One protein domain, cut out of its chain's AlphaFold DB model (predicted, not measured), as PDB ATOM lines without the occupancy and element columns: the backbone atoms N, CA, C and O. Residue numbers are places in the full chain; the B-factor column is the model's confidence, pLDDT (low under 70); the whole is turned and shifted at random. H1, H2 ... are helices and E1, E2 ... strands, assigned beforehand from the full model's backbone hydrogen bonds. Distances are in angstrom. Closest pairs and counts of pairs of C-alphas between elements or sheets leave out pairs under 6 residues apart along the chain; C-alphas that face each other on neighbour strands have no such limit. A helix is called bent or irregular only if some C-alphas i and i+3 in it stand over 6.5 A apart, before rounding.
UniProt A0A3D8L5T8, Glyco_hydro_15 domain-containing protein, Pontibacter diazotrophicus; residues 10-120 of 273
ATOM      1  N   ALA A  10     -31.942   5.548 -34.317       89.56
ATOM      2  CA  ALA A  10     -32.892   6.086 -35.273       89.56
ATOM      3  C   ALA A  10     -32.271   7.293 -35.978       89.56
ATOM      4  O   ALA A  10     -31.752   8.194 -35.317       89.56
ATOM      5  N   VAL A  11     -32.327   7.307 -37.306       92.19
ATOM      6  CA  VAL A  11     -31.838   8.395 -38.156       92.19
ATOM      7  C   VAL A  11     -32.982   8.837 -39.056       92.19
ATOM      8  O   VAL A  11     -33.570   8.027 -39.764       92.19
ATOM      9  N   CYS A  12     -33.316  10.125 -39.020       93.75
ATOM     10  CA  CYS A  12     -34.322  10.714 -39.897       93.75
ATOM     11  C   CYS A  12     -33.614  11.510 -40.994       93.75
ATOM     12  O   CYS A  12     -33.018  12.551 -40.721       93.75
ATOM     13  N   PHE A  13     -33.691  11.017 -42.225       91.50
ATOM     14  CA  PHE A  13     -33.282  11.746 -43.417       91.50
ATOM     15  C   PHE A  13     -34.413  12.689 -43.815       91.50
ATOM     16  O   PHE A  13     -35.573  12.278 -43.860       91.50
ATOM     17  N   ARG A  14     -34.090  13.954 -44.084       92.38
ATOM     18  CA  ARG A  14     -35.052  14.967 -44.528       92.38
ATOM     19  C   ARG A  14     -34.607  15.497 -45.881       92.38
ATOM     20  O   ARG A  14     -33.469  15.939 -46.006       92.38
ATOM     21  N   GLY A  15     -35.500  15.432 -46.857       87.88
ATOM     22  CA  GLY A  15     -35.349  16.040 -48.171       87.88
ATOM     23  C   GLY A  15     -36.541  16.936 -48.487       87.88
ATOM     24  O   GLY A  15     -37.486  17.038 -47.703       87.88
ATOM     25  N   ASP A  16     -36.515  17.564 -49.658       89.38
ATOM     26  CA  ASP A  16     -37.513  18.566 -50.048       89.38
ATOM     27  C   ASP A  16     -38.932  17.989 -50.158       89.38
ATOM     28  O   ASP A  16     -39.914  18.686 -49.912       89.38
ATOM     29  N   LYS A  17     -39.051  16.700 -50.500       89.31
ATOM     30  CA  LYS A  17     -40.343  16.020 -50.685       89.31
ATOM     31  C   LYS A  17     -40.855  15.303 -49.435       89.31
ATOM     32  O   LYS A  17     -41.981  14.814 -49.446       89.31
ATOM     33  N   GLY A  18     -40.059  15.245 -48.366       90.81
ATOM     34  CA  GLY A  18     -40.439  14.670 -47.075       90.81
ATOM     35  C   GLY A  18     -39.281  13.963 -46.374       90.81
ATOM     36  O   GLY A  18     -38.123  14.360 -46.501       90.81
ATOM     37  N   SER A  19     -39.583  12.938 -45.578       93.56
ATOM     38  CA  SER A  19     -38.592  12.307 -44.703       93.56
ATOM     39  C   SER A  19     -38.623  10.788 -44.744       93.56
ATOM     40  O   SER A  19     -39.691  10.199 -44.868       93.56
ATOM     41  N   LEU A  20     -37.462  10.181 -44.514       94.69
ATOM     42  CA  LEU A  20     -37.267   8.746 -44.341       94.69
ATOM     43  C   LEU A  20     -36.685   8.491 -42.947       94.69
ATOM     44  O   LEU A  20     -35.607   8.986 -42.617       94.69
ATOM     45  N   LEU A  21     -37.396   7.733 -42.117       95.94
ATOM     46  CA  LEU A  21     -36.908   7.283 -40.818       95.94
ATOM     47  C   LEU A  21     -36.301   5.889 -40.962       95.94
ATOM     48  O   LEU A  21     -36.998   4.950 -41.328       95.94
ATOM     49  N   LEU A  22     -35.025   5.759 -40.618       94.88
ATOM     50  CA  LEU A  22     -34.314   4.495 -40.482       94.88
ATOM     51  C   LEU A  22     -34.168   4.176 -38.998       94.88
ATOM     52  O   LEU A  22     -33.648   4.991 -38.239       94.88
ATOM     53  N   GLU A  23     -34.591   2.986 -38.588       94.00
ATOM     54  CA  GLU A  23     -34.373   2.449 -37.249       94.00
ATOM     55  C   GLU A  23     -33.575   1.147 -37.315       94.00
ATOM     56  O   GLU A  23     -34.035   0.167 -37.899       94.00
ATOM     57  N   ASP A  24     -32.430   1.119 -36.638       91.88
ATOM     58  CA  ASP A  24     -31.657  -0.096 -36.398       91.88
ATOM     59  C   ASP A  24     -31.783  -0.536 -34.945       91.88
ATOM     60  O   ASP A  24     -31.752   0.269 -34.002       91.88
ATOM     61  N   TRP A  25     -31.876  -1.843 -34.759       89.19
ATOM     62  CA  TRP A  25     -31.849  -2.471 -33.451       89.19
ATOM     63  C   TRP A  25     -31.278  -3.884 -33.556       89.19
ATOM     64  O   TRP A  25     -31.352  -4.542 -34.592       89.19
ATOM     65  N   MET A  26     -30.664  -4.338 -32.469       88.69
ATOM     66  CA  MET A  26     -30.048  -5.660 -32.384       88.69
ATOM     67  C   MET A  26     -30.816  -6.482 -31.362       88.69
ATOM     68  O   MET A  26     -30.945  -6.024 -30.219       88.69
ATOM     69  N   PRO A  27     -31.333  -7.663 -31.733       86.31
ATOM     70  CA  PRO A  27     -31.987  -8.519 -30.771       86.31
ATOM     71  C   PRO A  27     -31.041  -8.942 -29.645       86.31
ATOM     72  O   PRO A  27     -29.860  -9.212 -29.863       86.31
ATOM     73  N   ILE A  28     -31.571  -9.015 -28.428       79.12
ATOM     74  CA  ILE A  28     -30.840  -9.481 -27.243       79.12
ATOM     75  C   ILE A  28     -31.686 -10.547 -26.578       79.12
ATOM     76  O   ILE A  28     -32.873 -10.309 -26.382       79.12
ATOM     77  N   ASN A  29     -31.084 -11.685 -26.215       72.38
ATOM     78  CA  ASN A  29     -31.774 -12.828 -25.600       72.38
ATOM     79  C   ASN A  29     -33.069 -13.200 -26.347       72.38
ATOM     80  O   ASN A  29     -34.108 -13.441 -25.736       72.38
ATOM     81  N   ALA A  30     -33.002 -13.192 -27.676       73.56
ATOM     82  CA  ALA A  30     -34.112 -13.487 -28.565       73.56
ATOM     83  C   ALA A  30     -33.770 -14.687 -29.457       73.56
ATOM     84  O   ALA A  30     -32.631 -15.152 -29.492       73.56
ATOM     85  N   ARG A  31     -34.759 -15.181 -30.209       77.69
ATOM     86  CA  ARG A  31     -34.587 -16.291 -31.167       77.69
ATOM     87  C   ARG A  31     -33.822 -15.902 -32.442       77.69
ATOM     88  O   ARG A  31     -33.595 -16.750 -33.292       77.69
ATOM     89  N   LEU A  32     -33.414 -14.640 -32.552       82.25
ATOM     90  CA  LEU A  32     -32.672 -14.073 -33.670       82.25
ATOM     91  C   LEU A  32     -31.358 -13.481 -33.152       82.25
ATOM     92  O   LEU A  32     -31.376 -12.726 -32.183       82.25
ATOM     93  N   TYR A  33     -30.244 -13.778 -33.819       83.38
ATOM     94  CA  TYR A  33     -28.964 -13.093 -33.630       83.38
ATOM     95  C   TYR A  33     -28.626 -12.361 -34.919       83.38
ATOM     96  O   TYR A  33     -28.576 -12.982 -35.982       83.38
ATOM     97  N   GLY A  34     -28.466 -11.041 -34.838       87.69
ATOM     98  CA  GLY A  34     -28.366 -10.225 -36.037       87.69
ATOM     99  C   GLY A  34     -28.583  -8.732 -35.830       87.69
ATOM    100  O   GLY A  34     -28.607  -8.228 -34.705       87.69
ATOM    101  N   ILE A  35     -28.762  -8.030 -36.947       90.50
ATOM    102  CA  ILE A  35     -29.157  -6.621 -37.005       90.50
ATOM    103  C   ILE A  35     -30.473  -6.540 -37.771       90.50
ATOM    104  O   ILE A  35     -30.583  -7.059 -38.882       90.50
ATOM    105  N   CYS A  36     -31.453  -5.860 -37.186       93.06
ATOM    106  CA  CYS A  36     -32.718  -5.540 -37.825       93.06
ATOM    107  C   CYS A  36     -32.731  -4.056 -38.182       93.06
ATOM    108  O   CYS A  36     -32.529  -3.208 -37.310       93.06
ATOM    109  N   ARG A  37     -33.017  -3.755 -39.446       94.50
ATOM    110  CA  ARG A  37     -33.182  -2.405 -39.978       94.50
ATOM    111  C   ARG A  37     -34.589  -2.244 -40.523       94.50
ATOM    112  O   ARG A  37     -35.000  -2.978 -41.418       94.50
ATOM    113  N   GLN A  38     -35.316  -1.263 -40.008       94.31
ATOM    114  CA  GLN A  38     -36.646  -0.900 -40.482       94.31
ATOM    115  C   GLN A  38     -36.627   0.520 -41.023       94.31
ATOM    116  O   GLN A  38     -36.032   1.413 -40.422       94.31
ATOM    117  N   LEU A  39     -37.289   0.720 -42.153       95.44
ATOM    118  CA  LEU A  39     -37.433   2.019 -42.781       95.44
ATOM    119  C   LEU A  39     -38.910   2.374 -42.925       95.44
ATOM    120  O   LEU A  39     -39.729   1.531 -43.306       95.44
ATOM    121  N   SER A  40     -39.244   3.621 -42.599       96.31
ATOM    122  CA  SER A  40     -40.575   4.171 -42.842       96.31
ATOM    123  C   SER A  40     -40.862   4.298 -44.335       96.31
ATOM    124  O   SER A  40     -39.978   4.156 -45.178       96.31
ATOM    125  N   GLU A  41     -42.107   4.643 -44.646       96.69
ATOM    126  CA  GLU A  41     -42.476   5.119 -45.975       96.69
ATOM    127  C   GLU A  41     -41.637   6.357 -46.316       96.69
ATOM    128  O   GLU A  41     -41.356   7.190 -45.443       96.69
ATOM    129  N   SER A  42     -41.225   6.446 -47.577       93.75
ATOM    130  CA  SER A  42     -40.529   7.596 -48.152       93.75
ATOM    131  C   SER A  42     -41.339   8.124 -49.333       93.75
ATOM    132  O   SER A  42     -41.781   7.323 -50.151       93.75
ATOM    133  N   PRO A  43     -41.510   9.444 -49.491       92.81
ATOM    134  CA  PRO A  43     -42.178  10.023 -50.662       92.81
ATOM    135  C   PRO A  43     -41.383   9.830 -51.963       92.81
ATOM    136  O   PRO A  43     -41.924  10.008 -53.051       92.81
ATOM    137  N   GLU A  44     -40.101   9.475 -51.860       94.00
ATOM    138  CA  GLU A  44     -39.212   9.208 -52.989       94.00
ATOM    139  C   GLU A  44     -38.682   7.771 -52.934       94.00
ATOM    140  O   GLU A  44     -38.455   7.255 -51.831       94.00
ATOM    141  N   PRO A  45     -38.467   7.117 -54.092       95.38
ATOM    142  CA  PRO A  45     -37.842   5.804 -54.109       95.38
ATOM    143  C   PRO A  45     -36.389   5.909 -53.633       95.38
ATOM    144  O   PRO A  45     -35.719   6.922 -53.852       95.38
ATOM    145  N   TYR A  46     -35.890   4.852 -53.004       94.56
ATOM    146  CA  TYR A  46     -34.510   4.781 -52.531       94.56
ATOM    147  C   TYR A  46     -33.945   3.373 -52.692       94.56
ATOM    148  O   TYR A  46     -34.682   2.396 -52.811       94.56
ATOM    149  N   ALA A  47     -32.619   3.270 -52.659       94.25
ATOM    150  CA  ALA A  47     -31.918   1.997 -52.690       94.25
ATOM    151  C   ALA A  47     -31.192   1.754 -51.366       94.25
ATOM    152  O   ALA A  47     -30.496   2.631 -50.850       94.25
ATOM    153  N   MET A  48     -31.319   0.542 -50.830       94.75
ATOM    154  CA  MET A  48     -30.410   0.031 -49.808       94.75
ATOM    155  C   MET A  48     -29.273  -0.697 -50.515       94.75
ATOM    156  O   MET A  48     -29.534  -1.554 -51.355       94.75
ATOM    157  N   GLN A  49     -28.029  -0.367 -50.177       94.75
ATOM    158  CA  GLN A  49     -26.852  -1.098 -50.637       94.75
ATOM    159  C   GLN A  49     -26.077  -1.621 -49.429       94.75
ATOM    160  O   GLN A  49     -25.697  -0.863 -48.536       94.75
ATOM    161  N   LEU A  50     -25.847  -2.929 -49.415       92.31
ATOM    162  CA  LEU A  50     -24.961  -3.618 -48.497       92.31
ATOM    163  C   LEU A  50     -23.664  -3.942 -49.232       92.31
ATOM    164  O   LEU A  50     -23.688  -4.647 -50.232       92.31
ATOM    165  N   ASN A  51     -22.538  -3.492 -48.685       92.00
ATOM    166  CA  ASN A  51     -21.201  -3.889 -49.123       92.00
ATOM    167  C   ASN A  51     -20.596  -4.808 -48.055       92.00
ATOM    168  O   ASN A  51     -20.009  -4.299 -47.093       92.00
ATOM    169  N   PRO A  52     -20.753  -6.142 -48.145       89.12
ATOM    170  CA  PRO A  52     -20.218  -7.028 -47.127       89.12
ATOM    171  C   PRO A  52     -18.684  -6.983 -47.139       89.12
ATOM    172  O   PRO A  52     -18.032  -6.924 -48.187       89.12
ATOM    173  N   ARG A  53     -18.096  -6.975 -45.940       88.25
ATOM    174  CA  ARG A  53     -16.643  -6.925 -45.720       88.25
ATOM    175  C   ARG A  53     -16.207  -8.034 -44.769       88.25
ATOM    176  O   ARG A  53     -15.811  -7.756 -43.629       88.25
ATOM    177  N   PRO A  54     -16.303  -9.296 -45.214       83.38
ATOM    178  CA  PRO A  54     -15.924 -10.424 -44.394       83.38
ATOM    179  C   PRO A  54     -14.417 -10.462 -44.184       83.38
ATOM    180  O   PRO A  54     -13.634  -9.747 -44.811       83.38
ATOM    181  N   ASN A  55     -14.008 -11.267 -43.214       80.25
ATOM    182  CA  ASN A  55     -12.623 -11.408 -42.780       80.25
ATOM    183  C   ASN A  55     -11.891 -10.075 -42.558       80.25
ATOM    184  O   ASN A  55     -10.686  -9.977 -42.801       80.25
ATOM    185  N   TYR A  56     -12.611  -9.049 -42.089       76.94
ATOM    186  CA  TYR A  56     -12.117  -7.678 -41.917       76.94
ATOM    187  C   TYR A  56     -11.700  -6.981 -43.207       76.94
ATOM    188  O   TYR A  56     -10.670  -6.307 -43.235       76.94
ATOM    189  N   ALA A  57     -12.474  -7.175 -44.271       82.50
ATOM    190  CA  ALA A  57     -12.144  -6.702 -45.613       82.50
ATOM    191  C   ALA A  57     -10.810  -7.254 -46.156       82.50
ATOM    192  O   ALA A  57     -10.253  -6.687 -47.091       82.50
ATOM    193  N   ARG A  58     -10.272  -8.347 -45.584       81.81
ATOM    194  CA  ARG A  58      -9.063  -9.015 -46.111       81.81
ATOM    195  C   ARG A  58      -9.347  -9.870 -47.341       81.81
ATOM    196  O   ARG A  58      -8.410 -10.299 -48.002       81.81
ATOM    197  N   GLN A  59     -10.619 -10.128 -47.612       83.62
ATOM    198  CA  GLN A  59     -11.081 -10.863 -48.776       83.62
ATOM    199  C   GLN A  59     -12.378 -10.228 -49.297       83.62
ATOM    200  O   GLN A  59     -13.101  -9.605 -48.505       83.62
ATOM    201  N   PRO A  60     -12.661 -10.347 -50.606       86.69
ATOM    202  CA  PRO A  60     -13.957  -9.978 -51.157       86.69
ATOM    203  C   PRO A  60     -15.055 -10.894 -50.591       86.69
ATOM    204  O   PRO A  60     -14.758 -12.021 -50.186       86.69
ATOM    205  N   PRO A  61     -16.311 -10.428 -50.537       88.31
ATOM    206  CA  PRO A  61     -17.410 -11.262 -50.087       88.31
ATOM    207  C   PRO A  61     -17.717 -12.378 -51.082       88.31
ATOM    208  O   PRO A  61     -17.695 -12.177 -52.292       88.31
ATOM    209  N   VAL A  62     -18.058 -13.552 -50.556       89.31
ATOM    210  CA  VAL A  62     -18.586 -14.662 -51.354       89.31
ATOM    211  C   VAL A  62     -20.073 -14.801 -51.060       89.31
ATOM    212  O   VAL A  62     -20.470 -14.942 -49.903       89.31
ATOM    213  N   ILE A  63     -20.891 -14.738 -52.110       88.69
ATOM    214  CA  ILE A  63     -22.343 -14.931 -52.042       88.69
ATOM    215  C   ILE A  63     -22.630 -16.350 -52.522       88.69
ATOM    216  O   ILE A  63     -22.417 -16.672 -53.688       88.69
ATOM    217  N   GLU A  64     -23.073 -17.207 -51.607       87.50
ATOM    218  CA  GLU A  64     -23.253 -18.641 -51.844       87.50
ATOM    219  C   GLU A  64     -24.584 -18.942 -52.534       87.50
ATOM    220  O   GLU A  64     -24.670 -19.817 -53.396       87.50
ATOM    221  N   ARG A  65     -25.641 -18.212 -52.161       86.94
ATOM    222  CA  ARG A  65     -26.987 -18.419 -52.701       86.94
ATOM    223  C   ARG A  65     -27.774 -17.121 -52.742       86.94
ATOM    224  O   ARG A  65     -27.687 -16.302 -51.830       86.94
ATOM    225  N   LYS A  66     -28.595 -16.977 -53.780       87.69
ATOM    226  CA  LYS A  66     -29.530 -15.866 -53.945       87.69
ATOM    227  C   LYS A  66     -30.919 -16.388 -54.283       87.69
ATOM    228  O   LYS A  66     -31.093 -17.115 -55.256       87.69
ATOM    229  N   GLU A  67     -31.898 -15.959 -53.504       91.44
ATOM    230  CA  GLU A  67     -33.326 -16.048 -53.804       91.44
ATOM    231  C   GLU A  67     -33.871 -14.639 -54.088       91.44
ATOM    232  O   GLU A  67     -33.120 -13.664 -54.122       91.44
ATOM    233  N   GLU A  68     -35.170 -14.489 -54.342       93.88
ATOM    234  CA  GLU A  68     -35.743 -13.176 -54.660       93.88
ATOM    235  C   GLU A  68     -35.468 -12.147 -53.558       93.88
ATOM    236  O   GLU A  68     -34.974 -11.066 -53.857       93.88
ATOM    237  N   LYS A  69     -35.716 -12.505 -52.295       95.06
ATOM    238  CA  LYS A  69     -35.661 -11.604 -51.131       95.06
ATOM    239  C   LYS A  69     -34.645 -12.031 -50.066       95.06
ATOM    240  O   LYS A  69     -34.656 -11.524 -48.944       95.06
ATOM    241  N   HIS A  70     -33.783 -12.984 -50.404       95.44
ATOM    242  CA  HIS A  70     -32.811 -13.574 -49.490       95.44
ATOM    243  C   HIS A  70     -31.472 -13.792 -50.188       95.44
ATOM    244  O   HIS A  70     -31.422 -14.233 -51.336       95.44
ATOM    245  N   ALA A  71     -30.385 -13.468 -49.497       94.50
ATOM    246  CA  ALA A  71     -29.026 -13.769 -49.925       94.50
ATOM    247  C   ALA A  71     -28.273 -14.454 -48.781       94.50
ATOM    248  O   ALA A  71     -28.362 -14.027 -47.632       94.50
ATOM    249  N   THR A  72     -27.530 -15.507 -49.111       93.50
ATOM    250  CA  THR A  72     -26.633 -16.212 -48.190       93.50
ATOM    251  C   THR A  72     -25.194 -15.919 -48.588       93.50
ATOM    252  O   THR A  72     -24.844 -16.003 -49.766       93.50
ATOM    253  N   PHE A  73     -24.378 -15.553 -47.610       90.19
ATOM    254  CA  PHE A  73     -22.963 -15.236 -47.754       90.19
ATOM    255  C   PHE A  73     -22.121 -16.301 -47.058       90.19
ATOM    256  O   PHE A  73     -22.624 -17.055 -46.223       90.19
ATOM    257  N   GLU A  74     -20.821 -16.305 -47.350       84.56
ATOM    258  CA  GLU A  74     -19.860 -17.129 -46.622       84.56
ATOM    259  C   GLU A  74     -19.992 -16.983 -45.102       84.56
ATOM    260  O   GLU A  74     -20.375 -15.935 -44.578       84.56
ATOM    261  N   PHE A  75     -19.609 -18.045 -44.397       80.06
ATOM    262  CA  PHE A  75     -19.779 -18.188 -42.953       80.06
ATOM    263  C   PHE A  75     -21.234 -18.317 -42.490       80.06
ATOM    264  O   PHE A  75     -21.446 -18.159 -41.302       80.06
ATOM    265  N   ASP A  76     -22.198 -18.664 -43.349       84.06
ATOM    266  CA  ASP A  76     -23.615 -18.847 -42.962       84.06
ATOM    267  C   ASP A  76     -24.284 -17.530 -42.507       84.06
ATOM    268  O   ASP A  76     -25.114 -17.485 -41.600       84.06
ATOM    269  N   PHE A  77     -23.892 -16.407 -43.120       88.12
ATOM    270  CA  PHE A  77     -24.578 -15.128 -42.924       88.12
ATOM    271  C   PHE A  77     -25.729 -14.989 -43.912       88.12
ATOM    272  O   PHE A  77     -25.585 -15.269 -45.101       88.12
ATOM    273  N   HIS A  78     -26.854 -14.457 -43.449       92.50
ATOM    274  CA  HIS A  78     -28.047 -14.290 -44.271       92.50
ATOM    275  C   HIS A  78     -28.524 -12.843 -44.261       92.50
ATOM    276  O   HIS A  78     -28.652 -12.240 -43.199       92.50
ATOM    277  N   LEU A  79     -28.833 -12.300 -45.437       95.06
ATOM    278  CA  LEU A  79     -29.586 -11.059 -45.607       95.06
ATOM    279  C   LEU A  79     -31.002 -11.408 -46.059       95.06
ATOM    280  O   LEU A  79     -31.184 -11.967 -47.136       95.06
ATOM    281  N   HIS A  80     -31.994 -11.018 -45.268       95.19
ATOM    282  CA  HIS A  80     -33.406 -11.044 -45.630       95.19
ATOM    283  C   HIS A  80     -33.885  -9.618 -45.908       95.19
ATOM    284  O   HIS A  80     -33.553  -8.697 -45.158       95.19
ATOM    285  N   ALA A  81     -34.678  -9.435 -46.960       95.88
ATOM    286  CA  ALA A  81     -35.255  -8.154 -47.349       95.88
ATOM    287  C   ALA A  81     -36.773  -8.256 -47.550       95.88
ATOM    288  O   ALA A  81     -37.301  -9.308 -47.896       95.88
ATOM    289  N   SER A  82     -37.497  -7.154 -47.376       95.75
ATOM    290  CA  SER A  82     -38.917  -7.068 -47.751       95.75
ATOM    291  C   SER A  82     -39.137  -7.020 -49.270       95.75
ATOM    292  O   SER A  82     -40.222  -7.361 -49.755       95.75
ATOM    293  N   HIS A  83     -38.097  -6.654 -50.019       96.12
ATOM    294  CA  HIS A  83     -38.118  -6.366 -51.453       96.12
ATOM    295  C   HIS A  83     -37.051  -7.176 -52.200       96.12
ATOM    296  O   HIS A  83     -36.112  -7.670 -51.570       96.12
ATOM    297  N   PRO A  84     -37.178  -7.334 -53.532       97.56
ATOM    298  CA  PRO A  84     -36.225  -8.108 -54.312       97.56
ATOM    299  C   PRO A  84     -34.784  -7.592 -54.209       97.56
ATOM    300  O   PRO A  84     -34.519  -6.389 -54.289       97.56
ATOM    301  N   LEU A  85     -33.846  -8.524 -54.058       96.94
ATOM    302  CA  LEU A  85     -32.411  -8.274 -54.010       96.94
ATOM    303  C   LEU A  85     -31.789  -8.383 -55.404       96.94
ATOM    304  O   LEU A  85     -32.061  -9.324 -56.160       96.94
ATOM    305  N   THR A  86     -30.885  -7.454 -55.696       95.81
ATOM    306  CA  THR A  86     -29.952  -7.500 -56.826       95.81
ATOM    307  C   THR A  86     -28.551  -7.725 -56.278       95.81
ATOM    308  O   THR A  86     -28.130  -7.051 -55.342       95.81
ATOM    309  N   VAL A  87     -27.841  -8.705 -56.830       92.62
ATOM    310  CA  VAL A  87     -26.511  -9.100 -56.361       92.62
ATOM    311  C   VAL A  87     -25.468  -8.711 -57.397       92.62
ATOM    312  O   VAL A  87     -25.584  -9.065 -58.569       92.62
ATOM    313  N   GLU A  88     -24.443  -8.017 -56.928       90.69
ATOM    314  CA  GLU A  88     -23.214  -7.703 -57.642       90.69
ATOM    315  C   GLU A  88     -22.033  -8.416 -56.957       90.69
ATOM    316  O   GLU A  88     -22.184  -8.897 -55.831       90.69
ATOM    317  N   PRO A  89     -20.842  -8.485 -57.584       86.81
ATOM    318  CA  PRO A  89     -19.699  -9.200 -57.010       86.81
ATOM    319  C   PRO A  89     -19.329  -8.770 -55.582       86.81
ATOM    320  O   PRO A  89     -19.039  -9.616 -54.745       86.81
ATOM    321  N   ASP A  90     -19.387  -7.466 -55.290       87.38
ATOM    322  CA  ASP A  90     -18.955  -6.896 -54.004       87.38
ATOM    323  C   ASP A  90     -20.088  -6.251 -53.193       87.38
ATOM    324  O   ASP A  90     -19.835  -5.687 -52.118       87.38
ATOM    325  N   SER A  91     -21.321  -6.284 -53.711       90.94
ATOM    326  CA  SER A  91     -22.458  -5.595 -53.107       90.94
ATOM    327  C   SER A  91     -23.787  -6.314 -53.327       90.94
ATOM    328  O   SER A  91     -23.978  -7.061 -54.282       90.94
ATOM    329  N   VAL A  92     -24.731  -6.077 -52.423       93.75
ATOM    330  CA  VAL A  92     -26.127  -6.480 -52.577       93.75
ATOM    331  C   VAL A  92     -26.982  -5.238 -52.443       93.75
ATOM    332  O   VAL A  92     -26.880  -4.518 -51.452       93.75
ATOM    333  N   SER A  93     -27.822  -4.982 -53.437       95.56
ATOM    334  CA  SER A  93     -28.701  -3.824 -53.465       95.56
ATOM    335  C   SER A  93     -30.170  -4.224 -53.490       95.56
ATOM    336  O   SER A  93     -30.546  -5.333 -53.874       95.56
ATOM    337  N   CYS A  94     -31.015  -3.311 -53.036       96.88
ATOM    338  CA  CYS A  94     -32.451  -3.494 -52.981       96.88
ATOM    339  C   CYS A  94     -33.142  -2.156 -53.235       96.88
ATOM    340  O   CYS A  94     -32.878  -1.185 -52.525       96.88
ATOM    341  N   GLN A  95     -33.999  -2.108 -54.254       97.75
ATOM    342  CA  GLN A  95     -34.779  -0.920 -54.598       97.75
ATOM    343  C   GLN A  95     -36.096  -0.928 -53.825       97.75
ATOM    344  O   GLN A  95     -36.814  -1.928 -53.834       97.75
ATOM    345  N   VAL A  96     -36.415   0.195 -53.186       97.38
ATOM    346  CA  VAL A  96     -37.666   0.399 -52.457       97.38
ATOM    347  C   VAL A  96     -38.461   1.500 -53.161       97.38
ATOM    348  O   VAL A  96     -37.979   2.637 -53.247       97.38
ATOM    349  N   PRO A  97     -39.654   1.188 -53.694       97.69
ATOM    350  CA  PRO A  97     -40.518   2.184 -54.315       97.69
ATOM    351  C   PRO A  97     -40.967   3.277 -53.337       97.69
ATOM    352  O   PRO A  97     -41.003   3.089 -52.119       97.69
ATOM    353  N   ALA A  98     -41.346   4.432 -53.884       96.62
ATOM    354  CA  ALA A  98     -41.956   5.496 -53.094       96.62
ATOM    355  C   ALA A  98     -43.258   5.012 -52.430       96.62
ATOM    356  O   ALA A  98     -44.045   4.288 -53.033       96.62
ATOM    357  N   GLY A  99     -43.494   5.455 -51.199       96.81
ATOM    358  CA  GLY A  99     -44.662   5.109 -50.391       96.81
ATOM    359  C   GLY A  99     -44.562   3.762 -49.676       96.81
ATOM    360  O   GLY A  99     -45.474   3.414 -48.935       96.81
ATOM    361  N   GLU A 100     -43.470   3.011 -49.845       97.25
ATOM    362  CA  GLU A 100     -43.324   1.686 -49.242       97.25
ATOM    363  C   GLU A 100     -42.397   1.687 -48.019       97.25
ATOM    364  O   GLU A 100     -41.386   2.392 -47.960       97.25
ATOM    365  N   LYS A 101     -42.744   0.864 -47.022       96.44
ATOM    366  CA  LYS A 101     -41.876   0.546 -45.877       96.44
ATOM    367  C   LYS A 101     -40.908  -0.554 -46.266       96.44
ATOM    368  O   LYS A 101     -41.297  -1.456 -46.997       96.44
ATOM    369  N   ALA A 102     -39.709  -0.554 -45.690       95.88
ATOM    370  CA  ALA A 102     -38.747  -1.628 -45.916       95.88
ATOM    371  C   ALA A 102     -38.225  -2.253 -44.621       95.88
ATOM    372  O   ALA A 102     -38.116  -1.603 -43.578       95.88
ATOM    373  N   LEU A 103     -37.883  -3.535 -44.713       95.31
ATOM    374  CA  LEU A 103     -37.273  -4.336 -43.663       95.31
ATOM    375  C   LEU A 103     -36.043  -5.031 -44.232       95.31
ATOM    376  O   LEU A 103     -36.130  -5.712 -45.251       95.31
ATOM    377  N   PHE A 104     -34.926  -4.911 -43.525       95.62
ATOM    378  CA  PHE A 104     -33.708  -5.654 -43.801       95.62
ATOM    379  C   PHE A 104     -33.227  -6.320 -42.518       95.62
ATOM    380  O   PHE A 104     -33.097  -5.664 -41.485       95.62
ATOM    381  N   ILE A 105     -32.975  -7.623 -42.570       94.62
ATOM    382  CA  ILE A 105     -32.478  -8.395 -41.432       94.62
ATOM    383  C   ILE A 105     -31.209  -9.095 -41.863       94.62
ATOM    384  O   ILE A 105     -31.193  -9.800 -42.869       94.62
ATOM    385  N   VAL A 106     -30.160  -8.917 -41.075       92.94
ATOM    386  CA  VAL A 106     -28.914  -9.651 -41.247       92.94
ATOM    387  C   VAL A 106     -28.790 -10.596 -40.081       92.94
ATOM    388  O   VAL A 106     -28.761 -10.134 -38.942       92.94
ATOM    389  N   ALA A 107     -28.759 -11.891 -40.361       91.31
ATOM    390  CA  ALA A 107     -28.846 -12.948 -39.367       91.31
ATOM    391  C   ALA A 107     -27.691 -13.946 -39.498       91.31
ATOM    392  O   ALA A 107     -27.169 -14.172 -40.587       91.31
ATOM    393  N   GLU A 108     -27.323 -14.561 -38.376       85.00
ATOM    394  CA  GLU A 108     -26.329 -15.648 -38.324       85.00
ATOM    395  C   GLU A 108     -26.894 -17.012 -38.750       85.00
ATOM    396  O   GLU A 108     -26.181 -18.007 -38.710       85.00
ATOM    397  N   LYS A 109     -28.198 -17.081 -39.037       86.44
ATOM    398  CA  LYS A 109     -28.911 -18.284 -39.474       86.44
ATOM    399  C   LYS A 109     -30.071 -17.902 -40.377       86.44
ATOM    400  O   LYS A 109     -30.641 -16.821 -40.215       86.44
ATOM    401  N   ALA A 110     -30.438 -18.809 -41.274       87.88
ATOM    402  CA  ALA A 110     -31.606 -18.648 -42.120       87.88
ATOM    403  C   ALA A 110     -32.882 -18.509 -41.276       87.88
ATOM    404  O   ALA A 110     -33.056 -19.177 -40.253       87.88
ATOM    405  N   LEU A 111     -33.769 -17.628 -41.728       88.19
ATOM    406  CA  LEU A 111     -35.088 -17.404 -41.152       88.19
ATOM    407  C   LEU A 111     -36.148 -17.776 -42.186       88.19
ATOM    408  O   LEU A 111     -36.144 -17.217 -43.282       88.19
ATOM    409  N   ASP A 112     -37.069 -18.664 -41.820       84.06
ATOM    410  CA  ASP A 112     -38.141 -19.096 -42.723       84.06
ATOM    411  C   ASP A 112     -39.150 -17.965 -42.966       84.06
ATOM    412  O   ASP A 112     -39.413 -17.581 -44.105       84.06
ATOM    413  N   THR A 113     -39.671 -17.368 -41.885       84.06
ATOM    414  CA  THR A 113     -40.633 -16.257 -41.947       84.06
ATOM    415  C   THR A 113     -40.178 -15.057 -41.102       84.06
ATOM    416  O   THR A 113     -40.674 -14.813 -39.999       84.06
ATOM    417  N   PRO A 114     -39.223 -14.244 -41.604       83.88
ATOM    418  CA  PRO A 114     -38.669 -13.123 -40.843       83.88
ATOM    419  C   PRO A 114     -39.716 -12.087 -40.409       83.88
ATOM    420  O   PRO A 114     -39.570 -11.472 -39.354       83.88
ATOM    421  N   ALA A 115     -40.762 -11.884 -41.218       82.38
ATOM    422  CA  ALA A 115     -41.826 -10.925 -40.930       82.38
ATOM    423  C   ALA A 115     -42.687 -11.343 -39.725       82.38
ATOM    424  O   ALA A 115     -43.072 -10.481 -38.935       82.38
ATOM    425  N   ASP A 116     -42.930 -12.645 -39.548       86.12
ATOM    426  CA  ASP A 116     -43.829 -13.171 -38.514       86.12
ATOM    427  C   ASP A 116     -43.227 -13.033 -37.113       86.12
ATOM    428  O   ASP A 116     -43.925 -12.731 -36.147       86.12
ATOM    429  N   ILE A 117     -41.910 -13.216 -37.000       86.44
ATOM    430  CA  ILE A 117     -41.202 -13.169 -35.713       86.44
ATOM    431  C   ILE A 117     -40.775 -11.753 -35.315       86.44
ATOM    432  O   ILE A 117     -40.347 -11.532 -34.182       86.44
ATOM    433  N   LEU A 118     -40.835 -10.787 -36.236       87.62
ATOM    434  CA  LEU A 118     -40.177  -9.495 -36.057       87.62
ATOM    435  C   LEU A 118     -40.727  -8.713 -34.864       87.62
ATOM    436  O   LEU A 118     -39.949  -8.177 -34.075       87.62
ATOM    437  N   GLU A 119     -42.051  -8.641 -34.737       89.12
ATOM    438  CA  GLU A 119     -42.691  -7.860 -33.678       89.12
ATOM    439  C   GLU A 119     -42.471  -8.493 -32.301       89.12
ATOM    440  O   GLU A 119     -42.157  -7.788 -31.339       89.12
ATOM    441  N   GLU A 120     -42.539  -9.827 -32.215       90.50
ATOM    442  CA  GLU A 120     -42.203 -10.579 -31.001       90.50
ATOM    443  C   GLU A 120     -40.752 -10.299 -30.585       90.50
ATOM    444  O   GLU A 120     -40.480  -9.874 -29.458       90.50
TER     445      GLU A 120
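Overview. This is residues 10 to 120 of the 273 residues of the protein "Glyco_hydro_15 domain-containing protein" of Pontibacter diazotrophicus (UniProt A0A3D8L5T8). A long, twisted and curled sheet of seven strands has a small three-stranded sheet partly face to face with it, a loose sandwich that narrows where E8 comes near E5 and E6 and opens towards E1 and E4. H1 lies out at one end between E4 and E5, and the closing H2 only grazes the large sheet. The 111 printed residues hold ten named strands and two named helices, in the order E1 E2 E3 E4 H1 E5 E6 E7 E8 E9 E10 H2. The sheets run E1 - E2 - E3 - E10 - E7 - E6 - E5 and E4 - E9 - E8, both antiparallel. The class is mostly strand; the whole is compact, with a radius of gyration of the C-alphas of 14.4 A and spans of 40 by 33 by 25 A.

Along the chain. E1, residues 10 to 15, begins at C-alpha 10 (-32.892, 6.086, -35.273) and is 16.5 A long. E2, residues 18 to 25, is the longest strand at 23.5 A; E3, residues 34 to 39, measures 16.7 A and E4, residues 46 to 50, 13.3 A. H1 is residues 54 to 57. E5, residues 63 to 66, E6, residues 70 to 73, and E7, residues 77 to 81, follow. E8 is residues 85 to 87, E9 residues 92 to 96, and E10 residues 102 to 107, 16.4 A long. H2, residues 114 to 120, ends at C-alpha 120 (-42.203, -10.579, -31.001); it is irregular, with C-alphas 116 and 119 7.3 A apart.

Arrangement. E1 E2 E3 and E5 E6 E7 are meanders, each strand the antiparallel neighbour of the one before. N 13 and O 20 of E1 and E2 are 2.8 A apart, within hydrogen-bond range. E10 is the neighbour of E3, with N 37 and O 104 at 2.8 A, and of E7, with N 80 and O 105 at 2.8 A. In the small sheet, E4 and E9 are antiparallel neighbours, with N 48 and O 94 within hydrogen-bond range at 2.9 A. E8 and E9 form a hairpin, N 86 and O 93 at 2.8 A. Between the sheets, the closest C-alphas of E6 and E8, His 70 and Leu 85, are 7.0 A apart; E4 is apart from E1, E2 and E3. H1 is on neither sheet. H2 only grazes the large sheet, with residues 114 to 118. In H2, 1 of 3 O i to N i+4 pairs and 1 of 4 O i to N i+3 pairs are within range; H1 is too short for an i+4 pair.

Size, cuts and confidence. The farthest C-alphas, of Asp 16 and Phe 75, are 41.4 A apart. The printed part has no cut and no long link. Its mean pLDDT is 90.4, and no printed residue is under 70.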